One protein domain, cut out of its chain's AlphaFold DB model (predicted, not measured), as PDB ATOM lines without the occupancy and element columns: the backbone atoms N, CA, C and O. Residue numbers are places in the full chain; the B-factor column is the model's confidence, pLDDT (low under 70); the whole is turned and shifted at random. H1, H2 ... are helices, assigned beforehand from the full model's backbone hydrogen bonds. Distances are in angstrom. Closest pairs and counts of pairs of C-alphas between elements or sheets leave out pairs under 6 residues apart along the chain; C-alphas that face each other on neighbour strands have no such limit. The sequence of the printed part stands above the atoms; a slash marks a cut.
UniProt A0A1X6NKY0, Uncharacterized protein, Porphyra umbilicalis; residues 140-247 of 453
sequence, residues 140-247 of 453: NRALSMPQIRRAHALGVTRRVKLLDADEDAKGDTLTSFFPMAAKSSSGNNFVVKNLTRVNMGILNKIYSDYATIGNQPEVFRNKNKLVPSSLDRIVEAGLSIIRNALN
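AT A GLANCE: This is residues 140 to 247 of the 453 residues of an uncharacterized protein of Porphyra umbilicalis (UniProt A0A1X6NKY0). Two long helices, H2 and H1, cross as an uneven X, and the shorter H3 packs across the middle of H2. Residues 181 to 186, in the long link before H2, stick out. The printed part has 108 residues with three named helices, H1, H2, H3 along the chain, and no named strand: all helix. It is compact, radius of gyration of the C-alphas 14.4 A, spanning 42 by 29 by 26 A.

HOW THE PARTS SIT: Start at H2, residues 189 to 213. H1, residues 145 to 164, touches it, opposite ways at a steep tilt of 50 degrees; the closest C-alphas, of Ala 151 and Ile 202, are 5.1 A apart. H3, residues 233 to 245, touches H2 at residues 199 to 203 alone, about perpendicular at 71 degrees, only just past steep; the closest C-alphas, of Asn 199 and Leu 239, are 6.2 A apart. H1 and H3 only just touch, only at their ends, with 3 pairs of C-alphas within 8 A, the closest those of Ile 148 and Ile 242, 6.8 A. In H2 and H3 every O i to N i+4 pair is within hydrogen-bond range; in H1, 15 of 16.

IN THESE COORDINATES: Find C-alpha 189 at (43.789, 3.418, -13.722); H2 runs 36.0 A from there. H1 begins at C-alpha 145, (53.856, 19.006, -33.178), and runs 28.1 A. H3, 18.2 A, ends at C-alpha 245, (54.877, 14.192, -28.222).

THE WHOLE: The C-alphas farthest apart, of Lys 170 and Glu 218, are 43.0 A apart. Both links are long, and the printed part has no cut. Look for pLDDT under 70 at residues 181 to 187.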
ATOM      1  N   ASN A 140      52.790   9.992 -38.597       85.81
ATOM      2  CA  ASN A 140      53.739  10.955 -38.032       85.81
ATOM      3  C   ASN A 140      53.899  12.187 -38.933       85.81
ATOM      4  O   ASN A 140      53.837  13.309 -38.451       85.81
ATOM      5  N   ARG A 141      53.994  11.991 -40.255       82.31
ATOM      6  CA  ARG A 141      54.016  13.095 -41.235       82.31
ATOM      7  C   ARG A 141      52.725  13.919 -41.216       82.31
ATOM      8  O   ARG A 141      52.758  15.127 -41.409       82.31
ATOM      9  N   ALA A 142      51.587  13.267 -40.989       87.50
ATOM     10  CA  ALA A 142      50.276  13.909 -40.966       87.50
ATOM     11  C   ALA A 142      49.952  14.629 -39.640       87.50
ATOM     12  O   ALA A 142      48.990  15.400 -39.586       87.50
ATOM     13  N   LEU A 143      50.707  14.380 -38.565       88.75
ATOM     14  CA  LEU A 143      50.516  14.998 -37.252       88.75
ATOM     15  C   LEU A 143      51.690  15.919 -36.922       88.75
ATOM     16  O   LEU A 143      52.723  15.470 -36.440       88.75
ATOM     17  N   SER A 144      51.516  17.228 -37.102       86.12
ATOM     18  CA  SER A 144      52.558  18.179 -36.703       86.12
ATOM     19  C   SER A 144      52.537  18.453 -35.192       86.12
ATOM     20  O   SER A 144      51.472  18.564 -34.571       86.12
ATOM     21  N   MET A 145      53.717  18.641 -34.593       88.06
ATOM     22  CA  MET A 145      53.856  19.006 -33.178       88.06
ATOM     23  C   MET A 145      53.044  20.265 -32.796       88.06
ATOM     24  O   MET A 145      52.339  20.224 -31.781       88.06
ATOM     25  N   PRO A 146      53.026  21.359 -33.590       87.88
ATOM     26  CA  PRO A 146      52.195  22.526 -33.285       87.88
ATOM     27  C   PRO A 146      50.692  22.213 -33.210       87.88
ATOM     28  O   PRO A 146      50.008  22.716 -32.315       87.88
ATOM     29  N   GLN A 147      50.168  21.359 -34.100       89.25
ATOM     30  CA  GLN A 147      48.764  20.926 -34.053       89.25
ATOM     31  C   GLN A 147      48.477  20.108 -32.792       89.25
ATOM     32  O   GLN A 147      47.481  20.369 -32.111       89.25
ATOM     33  N   ILE A 148      49.359  19.157 -32.458       93.44
ATOM     34  CA  ILE A 148      49.236  18.337 -31.245       93.44
ATOM     35  C   ILE A 148      49.196  19.237 -30.013       93.44
ATOM     36  O   ILE A 148      48.271  19.117 -29.212       93.44
ATOM     37  N   ARG A 149      50.142  20.170 -29.872       93.94
ATOM     38  CA  ARG A 149      50.238  21.044 -28.694       93.94
ATOM     39  C   ARG A 149      49.057  22.011 -28.575       93.94
ATOM     40  O   ARG A 149      48.507  22.175 -27.486       93.94
ATOM     41  N   ARG A 150      48.584  22.580 -29.691       92.62
ATOM     42  CA  ARG A 150      47.368  23.414 -29.710       92.62
ATOM     43  C   ARG A 150      46.135  22.627 -29.262       92.62
ATOM     44  O   ARG A 150      45.363  23.097 -28.429       92.62
ATOM     45  N   ALA A 151      45.945  21.422 -29.796       95.19
ATOM     46  CA  ALA A 151      44.837  20.555 -29.409       95.19
ATOM     47  C   ALA A 151      44.988  20.030 -27.968       95.19
ATOM     48  O   ALA A 151      43.986  19.862 -27.269       95.19
ATOM     49  N   HIS A 152      46.221  19.820 -27.499       97.06
ATOM     50  CA  HIS A 152      46.523  19.424 -26.126       97.06
ATOM     51  C   HIS A 152      46.081  20.491 -25.130       97.06
ATOM     52  O   HIS A 152      45.409  20.141 -24.165       97.06
ATOM     53  N   ALA A 153      46.342  21.772 -25.399       96.31
ATOM     54  CA  ALA A 153      45.890  22.864 -24.541       96.31
ATOM     55  C   ALA A 153      44.364  22.863 -24.335       96.31
ATOM     56  O   ALA A 153      43.883  22.892 -23.202       96.31
ATOM     57  N   LEU A 154      43.596  22.682 -25.414       95.56
ATOM     58  CA  LEU A 154      42.136  22.532 -25.337       95.56
ATOM     59  C   LEU A 154      41.722  21.262 -24.570       95.56
ATOM     60  O   LEU A 154      40.760  21.271 -23.797       95.56
ATOM     61  N   GLY A 155      42.451  20.163 -24.780       95.88
ATOM     62  CA  GLY A 155      42.249  18.895 -24.083       95.88
ATOM     63  C   GLY A 155      42.471  19.003 -22.573       95.88
ATOM     64  O   GLY A 155      41.648  18.491 -21.810       95.88
ATOM     65  N   VAL A 156      43.527  19.702 -22.149       97.12
ATOM     66  CA  VAL A 156      43.844  20.000 -20.743       97.12
ATOM     67  C   VAL A 156      42.759  20.881 -20.140       97.12
ATOM     68  O   VAL A 156      42.156  20.472 -19.152       97.12
ATOM     69  N   THR A 157      42.415  22.007 -20.776       96.75
ATOM     70  CA  THR A 157      41.335  22.910 -20.334       96.75
ATOM     71  C   THR A 157      40.035  22.155 -20.073       96.75
ATOM     72  O   THR A 157      39.437  22.260 -18.999       96.75
ATOM     73  N   ARG A 158      39.605  21.327 -21.031       96.62
ATOM     74  CA  ARG A 158      38.385  20.531 -20.878       96.62
ATOM     75  C   ARG A 158      38.521  19.483 -19.775       96.62
ATOM     76  O   ARG A 158      37.568  19.260 -19.035       96.62
ATOM     77  N   ARG A 159      39.669  18.805 -19.681       96.81
ATOM     78  CA  ARG A 159      39.889  17.743 -18.692       96.81
ATOM     79  C   ARG A 159      39.931  18.294 -17.271       96.81
ATOM     80  O   ARG A 159      39.299  17.685 -16.420       96.81
ATOM     81  N   VAL A 160      40.587  19.427 -17.036       97.81
ATOM     82  CA  VAL A 160      40.633  20.091 -15.723       97.81
ATOM     83  C   VAL A 160      39.220  20.420 -15.238       97.81
ATOM     84  O   VAL A 160      38.849  20.008 -14.146       97.81
ATOM     85  N   LYS A 161      38.394  21.053 -16.081       97.12
ATOM     86  CA  LYS A 161      36.993  21.370 -15.744       97.12
ATOM     87  C   LYS A 161      36.148  20.125 -15.464       97.12
ATOM     88  O   LYS A 161      35.318  20.129 -14.567       97.12
ATOM     89  N   LEU A 162      36.347  19.059 -16.245       96.81
ATOM     90  CA  LEU A 162      35.629  17.801 -16.034       96.81
ATOM     91  C   LEU A 162      36.046  17.105 -14.738       96.81
ATOM     92  O   LEU A 162      35.191  16.501 -14.113       96.81
ATOM     93  N   LEU A 163      37.327  17.160 -14.363       96.75
ATOM     94  CA  LEU A 163      37.823  16.572 -13.116       96.75
ATOM     95  C   LEU A 163      37.380  17.371 -11.889       96.75
ATOM     96  O   LEU A 163      37.103  16.780 -10.859       96.75
ATOM     97  N   ASP A 164      37.270  18.693 -11.997       96.12
ATOM     98  CA  ASP A 164      36.734  19.533 -10.917       96.12
ATOM     99  C   ASP A 164      35.276  19.191 -10.578       96.12
ATOM    100  O   ASP A 164      34.893  19.153  -9.414       96.12
ATOM    101  N   ALA A 165      34.481  18.881 -11.606       96.06
ATOM    102  CA  ALA A 165      33.094  18.452 -11.459       96.06
ATOM    103  C   ALA A 165      32.934  16.952 -11.131       96.06
ATOM    104  O   ALA A 165      31.808  16.493 -10.947       96.06
ATOM    105  N   ASP A 166      34.022  16.175 -11.115       95.56
ATOM    106  CA  ASP A 166      34.005  14.729 -10.889       95.56
ATOM    107  C   ASP A 166      34.320  14.426  -9.418       95.56
ATOM    108  O   ASP A 166      35.457  14.577  -8.965       95.56
ATOM    109  N   GLU A 167      33.321  13.968  -8.661       93.44
ATOM    110  CA  GLU A 167      33.503  13.599  -7.252       93.44
ATOM    111  C   GLU A 167      34.557  12.492  -7.078       93.44
ATOM    112  O   GLU A 167      35.335  12.524  -6.118       93.44
ATOM    113  N   ASP A 168      34.673  11.572  -8.047       89.88
ATOM    114  CA  ASP A 168      35.673  10.500  -8.018       89.88
ATOM    115  C   ASP A 168      37.101  11.040  -8.153       89.88
ATOM    116  O   ASP A 168      38.053  10.362  -7.761       89.88
ATOM    117  N   ALA A 169      37.275  12.248  -8.698       90.56
ATOM    118  CA  ALA A 169      38.575  12.894  -8.789       90.56
ATOM    119  C   ALA A 169      39.017  13.500  -7.452       90.56
ATOM    120  O   ALA A 169      40.196  13.800  -7.299       90.56
ATOM    121  N   LYS A 170      38.120  13.672  -6.467       90.69
ATOM    122  CA  LYS A 170      38.438  14.225  -5.132       90.69
ATOM    123  C   LYS A 170      39.172  15.574  -5.192       90.69
ATOM    124  O   LYS A 170      40.016  15.885  -4.349       90.69
ATOM    125  N   GLY A 171      38.872  16.370  -6.219       90.38
ATOM    126  CA  GLY A 171      39.542  17.638  -6.495       90.38
ATOM    127  C   GLY A 171      40.975  17.515  -7.036       90.38
ATOM    128  O   GLY A 171      41.693  18.517  -7.064       90.38
ATOM    129  N   ASP A 172      41.414  16.329  -7.451       92.50
ATOM    130  CA  ASP A 172      42.652  16.127  -8.200       92.50
ATOM    131  C   ASP A 172      42.442  16.394  -9.689       92.50
ATOM    132  O   ASP A 172      41.852  15.596 -10.427       92.50
ATOM    133  N   THR A 173      42.993  17.513 -10.145       95.44
ATOM    134  CA  THR A 173      42.964  17.904 -11.552       95.44
ATOM    135  C   THR A 173      44.316  17.764 -12.241       95.44
ATOM    136  O   THR A 173      44.394  18.025 -13.439       95.44
ATOM    137  N   LEU A 174      45.367  17.312 -11.543       93.19
ATOM    138  CA  LEU A 174      46.743  17.315 -12.052       93.19
ATOM    139  C   LEU A 174      47.305  15.920 -12.313       93.19
ATOM    140  O   LEU A 174      47.884  15.699 -13.378       93.19
ATOM    141  N   THR A 175      47.121  14.959 -11.407       89.50
ATOM    142  CA  THR A 175      47.785  13.639 -11.474       89.50
ATOM    143  C   THR A 175      47.487  12.907 -12.779       89.50
ATOM    144  O   THR A 175      48.340  12.210 -13.327       89.50
ATOM    145  N   SER A 176      46.295  13.132 -13.339       90.56
ATOM    146  CA  SER A 176      45.866  12.577 -14.627       90.56
ATOM    147  C   SER A 176      46.814  12.883 -15.792       90.56
ATOM    148  O   SER A 176      46.797  12.160 -16.787       90.56
ATOM    149  N   PHE A 177      47.636  13.927 -15.696       92.38
ATOM    150  CA  PHE A 177      48.581  14.300 -16.743       92.38
ATOM    151  C   PHE A 177      49.965  13.669 -16.566       92.38
ATOM    152  O   PHE A 177      50.791  13.779 -17.465       92.38
ATOM    153  N   PHE A 178      50.219  12.952 -15.469       87.69
ATOM    154  CA  PHE A 178      51.544  12.452 -15.108       87.69
ATOM    155  C   PHE A 178      51.533  10.923 -14.924       87.69
ATOM    156  O   PHE A 178      51.458  10.429 -13.803       87.69
ATOM    157  N   PRO A 179      51.614  10.129 -16.007       81.19
ATOM    158  CA  PRO A 179      51.671   8.672 -15.894       81.19
ATOM    159  C   PRO A 179      52.978   8.208 -15.241       81.19
ATOM    160  O   PRO A 179      53.999   8.900 -15.322       81.19
ATOM    161  N   MET A 180      52.947   7.017 -14.633       70.25
ATOM    162  CA  MET A 180      54.149   6.358 -14.113       70.25
ATOM    163  C   MET A 180      55.205   6.189 -15.210       70.25
ATOM    164  O   MET A 180      54.880   5.929 -16.367       70.25
ATOM    165  N   ALA A 181      56.478   6.319 -14.827       58.12
ATOM    166  CA  ALA A 181      57.604   6.147 -15.741       58.12
ATOM    167  C   ALA A 181      57.757   4.692 -16.225       58.12
ATOM    168  O   ALA A 181      58.169   4.469 -17.361       58.12
ATOM    169  N   ALA A 182      57.403   3.707 -15.390       53.75
ATOM    170  CA  ALA A 182      57.435   2.296 -15.756       53.75
ATOM    171  C   ALA A 182      56.162   1.900 -16.522       53.75
ATOM    172  O   ALA A 182      55.045   2.112 -16.045       53.75
ATOM    173  N   LYS A 183      56.329   1.268 -17.690       49.53
ATOM    174  CA  LYS A 183      55.246   0.658 -18.484       49.53
ATOM    175  C   LYS A 183      54.785  -0.679 -17.873       49.53
ATOM    176  O   LYS A 183      54.663  -1.667 -18.592       49.53
ATOM    177  N   SER A 184      54.589  -0.762 -16.556       44.25
ATOM    178  CA  SER A 184      54.053  -1.986 -15.956       44.25
ATOM    179  C   SER A 184      52.559  -2.112 -16.264       44.25
ATOM    180  O   SER A 184      51.825  -1.127 -16.357       44.25
ATOM    181  N   SER A 185      52.086  -3.351 -16.387       37.97
ATOM    182  CA  SER A 185      50.673  -3.718 -16.553       37.97
ATOM    183  C   SER A 185      49.770  -3.310 -15.371       37.97
ATOM    184  O   SER A 185      48.562  -3.523 -15.422       37.97
ATOM    185  N   SER A 186      50.338  -2.696 -14.329       50.59
ATOM    186  CA  SER A 186      49.703  -2.233 -13.089       50.59
ATOM    187  C   SER A 186      49.635  -0.699 -12.972       50.59
ATOM    188  O   SER A 186      49.700  -0.147 -11.875       50.59
ATOM    189  N   GLY A 187      49.547   0.008 -14.104       66.94
ATOM    190  CA  GLY A 187      49.430   1.468 -14.147       66.94
ATOM    191  C   GLY A 187      48.252   2.020 -13.329       66.94
ATOM    192  O   GLY A 187      47.216   1.373 -13.204       66.94
ATOM    193  N   ASN A 188      48.376   3.248 -12.811       79.56
ATOM    194  CA  ASN A 188      47.274   3.929 -12.126       79.56
ATOM    195  C   ASN A 188      46.088   4.128 -13.098       79.56
ATOM    196  O   ASN A 188      46.174   4.919 -14.042       79.56
ATOM    197  N   ASN A 189      44.971   3.437 -12.859       85.00
ATOM    198  CA  ASN A 189      43.789   3.418 -13.722       85.00
ATOM    199  C   ASN A 189      43.152   4.799 -13.875       85.00
ATOM    200  O   ASN A 189      42.661   5.117 -14.957       85.00
ATOM    201  N   PHE A 190      43.165   5.627 -12.826       87.25
ATOM    202  CA  PHE A 190      42.653   6.997 -12.897       87.25
ATOM    203  C   PHE A 190      43.453   7.818 -13.912       87.25
ATOM    204  O   PHE A 190      42.870   8.454 -14.797       87.25
ATOM    205  N   VAL A 191      44.783   7.721 -13.859       88.62
ATOM    206  CA  VAL A 191      45.678   8.402 -14.803       88.62
ATOM    207  C   VAL A 191      45.526   7.838 -16.210       88.62
ATOM    208  O   VAL A 191      45.301   8.595 -17.152       88.62
ATOM    209  N   VAL A 192      45.569   6.512 -16.365       86.62
ATOM    210  CA  VAL A 192      45.424   5.847 -17.670       86.62
ATOM    211  C   VAL A 192      44.099   6.229 -18.334       86.62
ATOM    212  O   VAL A 192      44.094   6.617 -19.506       86.62
ATOM    213  N   LYS A 193      42.983   6.189 -17.594       89.19
ATOM    214  CA  LYS A 193      41.643   6.573 -18.068       89.19
ATOM    215  C   LYS A 193      41.620   8.022 -18.547       89.19
ATOM    216  O   LYS A 193      41.194   8.295 -19.672       89.19
ATOM    217  N   ASN A 194      42.056   8.959 -17.711       92.06
ATOM    218  CA  ASN A 194      41.920  10.384 -18.007       92.06
ATOM    219  C   ASN A 194      42.911  10.866 -19.067       92.06
ATOM    220  O   ASN A 194      42.499  11.576 -19.988       92.06
ATOM    221  N   LEU A 195      44.163  10.411 -19.022       90.69
ATOM    222  CA  LEU A 195      45.156  10.719 -20.047       90.69
ATOM    223  C   LEU A 195      44.760  10.139 -21.407       90.69
ATOM    224  O   LEU A 195      44.882  10.813 -22.427       90.69
ATOM    225  N   THR A 196      44.227   8.913 -21.446       90.62
ATOM    226  CA  THR A 196      43.737   8.321 -22.702       90.62
ATOM    227  C   THR A 196      42.615   9.158 -23.302       90.62
ATOM    228  O   THR A 196      42.633   9.422 -24.502       90.62
ATOM    229  N   ARG A 197      41.684   9.656 -22.481       92.19
ATOM    230  CA  ARG A 197      40.627  10.563 -22.952       92.19
ATOM    231  C   ARG A 197      41.181  11.887 -23.485       92.19
ATOM    232  O   ARG A 197      40.607  12.427 -24.427       92.19
ATOM    233  N   VAL A 198      42.265  12.412 -22.908       95.06
ATOM    234  CA  VAL A 198      42.961  13.601 -23.435       95.06
ATOM    235  C   VAL A 198      43.578  13.288 -24.797       95.06
ATOM    236  O   VAL A 198      43.266  13.981 -25.759       95.06
ATOM    237  N   ASN A 199      44.343  12.201 -24.921       94.31
ATOM    238  CA  ASN A 199      44.974  11.796 -26.186       94.31
ATOM    239  C   ASN A 199      43.947  11.543 -27.300       94.31
ATOM    240  O   ASN A 199      44.119  11.998 -28.429       94.31
ATOM    241  N   MET A 200      42.845  10.863 -26.973       93.75
ATOM    242  CA  MET A 200      41.721  10.668 -27.890       93.75
ATOM    243  C   MET A 200      41.066  11.998 -28.278       93.75
ATOM    244  O   MET A 200      40.714  12.194 -29.438       93.75
ATOM    245  N   GLY A 201      40.921  12.924 -27.328       95.19
ATOM    246  CA  GLY A 201      40.404  14.268 -27.583       95.19
ATOM    247  C   GLY A 201      41.288  15.074 -28.536       95.19
ATOM    248  O   GLY A 201      40.757  15.702 -29.450       95.19
ATOM    249  N   ILE A 202      42.612  15.002 -28.365       96.56
ATOM    250  CA  ILE A 202      43.606  15.628 -29.251       96.56
ATOM    251  C   ILE A 202      43.450  15.087 -30.672       96.56
ATOM    252  O   ILE A 202      43.225  15.862 -31.600       96.56
ATOM    253  N   LEU A 203      43.499  13.762 -30.836       95.44
ATOM    254  CA  LEU A 203      43.396  13.137 -32.154       95.44
ATOM    255  C   LEU A 203      42.058  13.462 -32.829       95.44
ATOM    256  O   LEU A 203      42.022  13.841 -33.996       95.44
ATOM    257  N   ASN A 204      40.956  13.395 -32.077       94.75
ATOM    258  CA  ASN A 204      39.635  13.749 -32.586       94.75
ATOM    259  C   ASN A 204      39.551  15.217 -33.028       94.75
ATOM    260  O   ASN A 204      38.897  15.513 -34.028       94.75
ATOM    261  N   LYS A 205      40.188  16.140 -32.293       93.88
ATOM    262  CA  LYS A 205      40.239  17.556 -32.672       93.88
ATOM    263  C   LYS A 205      40.999  17.742 -33.981       93.88
ATOM    264  O   LYS A 205      40.487  18.418 -34.861       93.88
ATOM    265  N   ILE A 206      42.149  17.089 -34.133       93.31
ATOM    266  CA  ILE A 206      42.951  17.153 -35.362       93.31
ATOM    267  C   ILE A 206      42.165  16.599 -36.561       93.31
ATOM    268  O   ILE A 206      42.122  17.233 -37.611       93.31
ATOM    269  N   TYR A 207      41.468  15.471 -36.399       92.69
ATOM    270  CA  TYR A 207      40.572  14.932 -37.433       92.69
ATOM    271  C   TYR A 207      39.455  15.904 -37.813       92.69
ATOM    272  O   TYR A 207      39.204  16.122 -38.997       92.69
ATOM    273  N   SER A 208      38.822  16.523 -36.813       89.44
ATOM    274  CA  SER A 208      37.760  17.508 -37.040       89.44
ATOM    275  C   SER A 208      38.288  18.740 -37.784       89.44
ATOM    276  O   SER A 208      37.607  19.262 -38.665       89.44
ATOM    277  N   ASP A 209      39.509  19.182 -37.477       86.62
ATOM    278  CA  ASP A 209      40.147  20.327 -38.136       86.62
ATOM    279  C   ASP A 209      40.490  20.019 -39.594       86.62
ATOM    280  O   ASP A 209      40.169  20.814 -40.477       86.62
ATOM    281  N   TYR A 210      41.047  18.836 -39.872       87.88
ATOM    282  CA  TYR A 210      41.297  18.393 -41.245       87.88
ATOM    283  C   TYR A 210      40.012  18.277 -42.067       87.88
ATOM    284  O   TYR A 210      39.978  18.738 -43.209       87.88
ATOM    285  N   ALA A 211      38.951  17.715 -41.484       84.88
ATOM    286  CA  ALA A 211      37.652  17.617 -42.142       84.88
ATOM    287  C   ALA A 211      37.039  19.000 -42.426       84.88
ATOM    288  O   ALA A 211      36.418  19.192 -43.466       84.88
ATOM    289  N   THR A 212      37.245  19.970 -41.530       83.56
ATOM    290  CA  THR A 212      36.733  21.342 -41.688       83.56
ATOM    291  C   THR A 212      37.474  22.112 -42.784       83.56
ATOM    292  O   THR A 212      36.850  22.846 -43.544       83.56
ATOM    293  N   ILE A 213      38.796  21.948 -42.882       82.56
ATOM    294  CA  ILE A 213      39.635  22.652 -43.868       82.56
ATOM    295  C   ILE A 213      39.529  22.010 -45.264       82.56
ATOM    296  O   ILE A 213      39.824  22.657 -46.265       82.56
ATOM    297  N   GLY A 214      39.116  20.741 -45.351       76.69
ATOM    298  CA  GLY A 214      39.029  20.004 -46.617       76.69
ATOM    299  C   GLY A 214      40.386  19.546 -47.169       76.69
ATOM    300  O   GLY A 214      40.448  19.041 -48.284       76.69
ATOM    301  N   ASN A 215      41.464  19.687 -46.390       79.38
ATOM    302  CA  ASN A 215      42.825  19.270 -46.746       79.38
ATOM    303  C   ASN A 215      43.279  18.095 -45.866       79.38
ATOM    304  O   ASN A 215      44.214  18.209 -45.072       79.38
ATOM    305  N   GLN A 216      42.539  16.988 -45.923       83.62
ATOM    306  CA  GLN A 216      42.815  15.816 -45.101       83.62
ATOM    307  C   GLN A 216      43.970  14.994 -45.704       83.62
ATOM    308  O   GLN A 216      43.870  14.586 -46.865       83.62
ATOM    309  N   PRO A 217      45.034  14.697 -44.932       86.31
ATOM    310  CA  PRO A 217      46.095  13.796 -45.365       86.31
ATOM    311  C   PRO A 217      45.533  12.437 -45.778       86.31
ATOM    312  O   PRO A 217      44.591  11.943 -45.157       86.31
ATOM    313  N   GLU A 218      46.133  11.796 -46.781       86.06
ATOM    314  CA  GLU A 218      45.601  10.548 -47.339       86.06
ATOM    315  C   GLU A 218      45.444   9.436 -46.289       86.06
ATOM    316  O   GLU A 218      44.437   8.732 -46.276       86.06
ATOM    317  N   VAL A 219      46.389   9.335 -45.352       87.00
ATOM    318  CA  VAL A 219      46.342   8.375 -44.235       87.00
ATOM    319  C   VAL A 219      45.135   8.576 -43.313       87.00
ATOM    320  O   VAL A 219      44.723   7.661 -42.607       87.00
ATOM    321  N   PHE A 220      44.544   9.769 -43.312       89.12
ATOM    322  CA  PHE A 220      43.339  10.091 -42.555       89.12
ATOM    323  C   PHE A 220      42.098  10.166 -43.433       89.12
ATOM    324  O   PHE A 220      41.063  10.586 -42.930       89.12
ATOM    325  N   ARG A 221      42.151   9.769 -44.710       84.44
ATOM    326  CA  ARG A 221      40.989   9.819 -45.607       84.44
ATOM    327  C   ARG A 221      39.777   9.150 -44.941       84.44
ATOM    328  O   ARG A 221      39.866   8.031 -44.441       84.44
ATOM    329  N   ASN A 222      38.646   9.856 -44.914       81.88
ATOM    330  CA  ASN A 222      37.390   9.452 -44.259       81.88
ATOM    331  C   ASN A 222      37.419   9.424 -42.714       81.88
ATOM    332  O   ASN A 222      36.432   9.034 -42.081       81.88
ATOM    333  N   LYS A 223      38.497   9.882 -42.065       85.12
ATOM    334  CA  LYS A 223      38.594  10.027 -40.602       85.12
ATOM    335  C   LYS A 223      38.106  11.404 -40.169       85.12
ATOM    336  O   LYS A 223      38.887  12.279 -39.820       85.12
ATOM    337  N   ASN A 224      36.792  11.594 -40.165       83.50
ATOM    338  CA  ASN A 224      36.194  12.875 -39.754       83.50
ATOM    339  C   ASN A 224      35.987  12.973 -38.238       83.50
ATOM    340  O   ASN A 224      35.856  14.059 -37.679       83.50
ATOM    341  N   LYS A 225      35.933  11.824 -37.562       85.81
ATOM    342  CA  LYS A 225      35.715  11.721 -36.123       85.81
ATOM    343  C   LYS A 225      36.347  10.441 -35.599       85.81
ATOM    344  O   LYS A 225      36.360   9.420 -36.283       85.81
ATOM    345  N   LEU A 226      36.839  10.491 -34.368       88.25
ATOM    346  CA  LEU A 226      37.316   9.314 -33.660       88.25
ATOM    347  C   LEU A 226      36.131   8.509 -33.104       88.25
ATOM    348  O   LEU A 226      35.236   9.074 -32.472       88.25
ATOM    349  N   VAL A 227      36.160   7.186 -33.285       85.44
ATOM    350  CA  VAL A 227      35.189   6.244 -32.709       85.44
ATOM    351  C   VAL A 227      35.885   5.436 -31.605       85.44
ATOM    352  O   VAL A 227      36.620   4.503 -31.912       85.44
ATOM    353  N   PRO A 228      35.693   5.765 -30.311       81.81
ATOM    354  CA  PRO A 228      36.464   5.149 -29.224       81.81
ATOM    355  C   PRO A 228      36.289   3.632 -29.076       81.81
ATOM    356  O   PRO A 228      37.159   2.976 -28.517       81.81
ATOM    357  N   SER A 229      35.168   3.080 -29.551       82.25
ATOM    358  CA  SER A 229      34.852   1.648 -29.486       82.25
ATOM    359  C   SER A 229      35.502   0.814 -30.595       82.25
ATOM    360  O   SER A 229      35.367  -0.404 -30.585       82.25
ATOM    361  N   SER A 230      36.174   1.442 -31.563       82.12
ATOM    362  CA  SER A 230      36.830   0.763 -32.681       82.12
ATOM    363  C   SER A 230      38.108   1.517 -33.041       82.12
ATOM    364  O   SER A 230      38.091   2.488 -33.798       82.12
ATOM    365  N   LEU A 231      39.218   1.104 -32.423       86.88
ATOM    366  CA  LEU A 231      40.542   1.644 -32.715       86.88
ATOM    367  C   LEU A 231      41.181   0.770 -33.790       86.88
ATOM    368  O   LEU A 231      41.329  -0.434 -33.601       86.88
ATOM    369  N   ASP A 232      41.532   1.373 -34.918       88.62
ATOM    370  CA  ASP A 232      42.321   0.707 -35.945       88.62
ATOM    371  C   ASP A 232      43.804   1.076 -35.829       88.62
ATOM    372  O   ASP A 232      44.209   1.916 -35.022       88.62
ATOM    373  N   ARG A 233      44.628   0.459 -36.679       88.31
ATOM    374  CA  ARG A 233      46.088   0.628 -36.672       88.31
ATOM    375  C   ARG A 233      46.525   2.085 -36.886       88.31
ATOM    376  O   ARG A 233      47.553   2.494 -36.351       88.31
ATOM    377  N   ILE A 234      45.744   2.876 -37.627       90.50
ATOM    378  CA  ILE A 234      46.002   4.305 -37.873       90.50
ATOM    379  C   ILE A 234      45.765   5.103 -36.588       90.50
ATOM    380  O   ILE A 234      46.606   5.911 -36.183       90.50
ATOM    381  N   VAL A 235      44.641   4.852 -35.915       91.38
ATOM    382  CA  VAL A 235      44.304   5.485 -34.636       91.38
ATOM    383  C   VAL A 235      45.312   5.104 -33.553       91.38
ATOM    384  O   VAL A 235      45.775   5.974 -32.815       91.38
ATOM    385  N   GLU A 236      45.693   3.833 -33.462       90.88
ATOM    386  CA  GLU A 236      46.698   3.367 -32.504       90.88
ATOM    387  C   GLU A 236      48.058   4.039 -32.723       90.88
ATOM    388  O   GLU A 236      48.669   4.512 -31.758       90.88
ATOM    389  N   ALA A 237      48.500   4.151 -33.981       90.56
ATOM    390  CA  ALA A 237      49.710   4.885 -34.339       90.56
ATOM    391  C   ALA A 237      49.616   6.361 -33.918       90.56
ATOM    392  O   ALA A 237      50.517   6.862 -33.244       90.56
ATOM    393  N   GLY A 238      48.500   7.031 -34.222       93.25
ATOM    394  CA  GLY A 238      48.285   8.437 -33.866       93.25
ATOM    395  C   GLY A 238      48.296   8.671 -32.358       93.25
ATOM    396  O   GLY A 238      48.965   9.581 -31.869       93.25
ATOM    397  N   LEU A 239      47.628   7.808 -31.589       92.19
ATOM    398  CA  LEU A 239      47.652   7.871 -30.126       92.19
ATOM    399  C   LEU A 239      49.050   7.595 -29.557       92.19
ATOM    400  O   LEU A 239      49.401   8.159 -28.523       92.19
ATOM    401  N   SER A 240      49.845   6.726 -30.187       89.75
ATOM    402  CA  SER A 240      51.234   6.485 -29.784       89.75
ATOM    403  C   SER A 240      52.110   7.717 -30.013       89.75
ATOM    404  O   SER A 240      52.829   8.122 -29.101       89.75
ATOM    405  N   ILE A 241      52.011   8.338 -31.191       89.75
ATOM    406  CA  ILE A 241      52.750   9.561 -31.542       89.75
ATOM    407  C   ILE A 241      52.378  10.695 -30.588       89.75
ATOM    408  O   ILE A 241      53.263  11.301 -29.990       89.75
ATOM    409  N   ILE A 242      51.080  10.913 -30.346       93.81
ATOM    410  CA  ILE A 242      50.608  11.922 -29.390       93.81
ATOM    411  C   ILE A 242      51.183  11.653 -27.998       93.81
ATOM    412  O   ILE A 242      51.747  12.556 -27.395       93.81
ATOM    413  N   ARG A 243      51.107  10.421 -27.477       90.25
ATOM    414  CA  ARG A 243      51.651  10.106 -26.142       90.25
ATOM    415  C   ARG A 243      53.130  10.462 -26.005       90.25
ATOM    416  O   ARG A 243      53.507  10.935 -24.933       90.25
ATOM    417  N   ASN A 244      53.923  10.221 -27.047       88.62
ATOM    418  CA  ASN A 244      55.348  10.550 -27.069       88.62
ATOM    419  C   ASN A 244      55.569  12.062 -27.166       88.62
ATOM    420  O   ASN A 244      56.348  12.609 -26.391       88.62
ATOM    421  N   ALA A 245      54.814  12.745 -28.027       89.38
ATOM    422  CA  ALA A 245      54.877  14.192 -28.222       89.38
ATOM    423  C   ALA A 245      54.557  15.011 -26.957       89.38
ATOM    424  O   ALA A 245      54.913  16.180 -26.879       89.38
ATOM    425  N   LEU A 246      53.883  14.417 -25.966       91.06
ATOM    426  CA  LEU A 246      53.575  15.062 -24.684       91.06
ATOM    427  C   LEU A 246      54.628  14.801 -23.589       91.06
ATOM    428  O   LEU A 246      54.448  15.240 -22.451       91.06
ATOM    429  N   ASN A 247      55.684  14.023 -23.857       89.19
ATOM    430  CA  ASN A 247      56.691  13.686 -22.842       89.19
ATOM    431  C   ASN A 247      57.465  14.912 -22.354       89.19
ATOM    432  O   ASN A 247      57.610  15.066 -21.141       89.19
TER     433      ASN A 247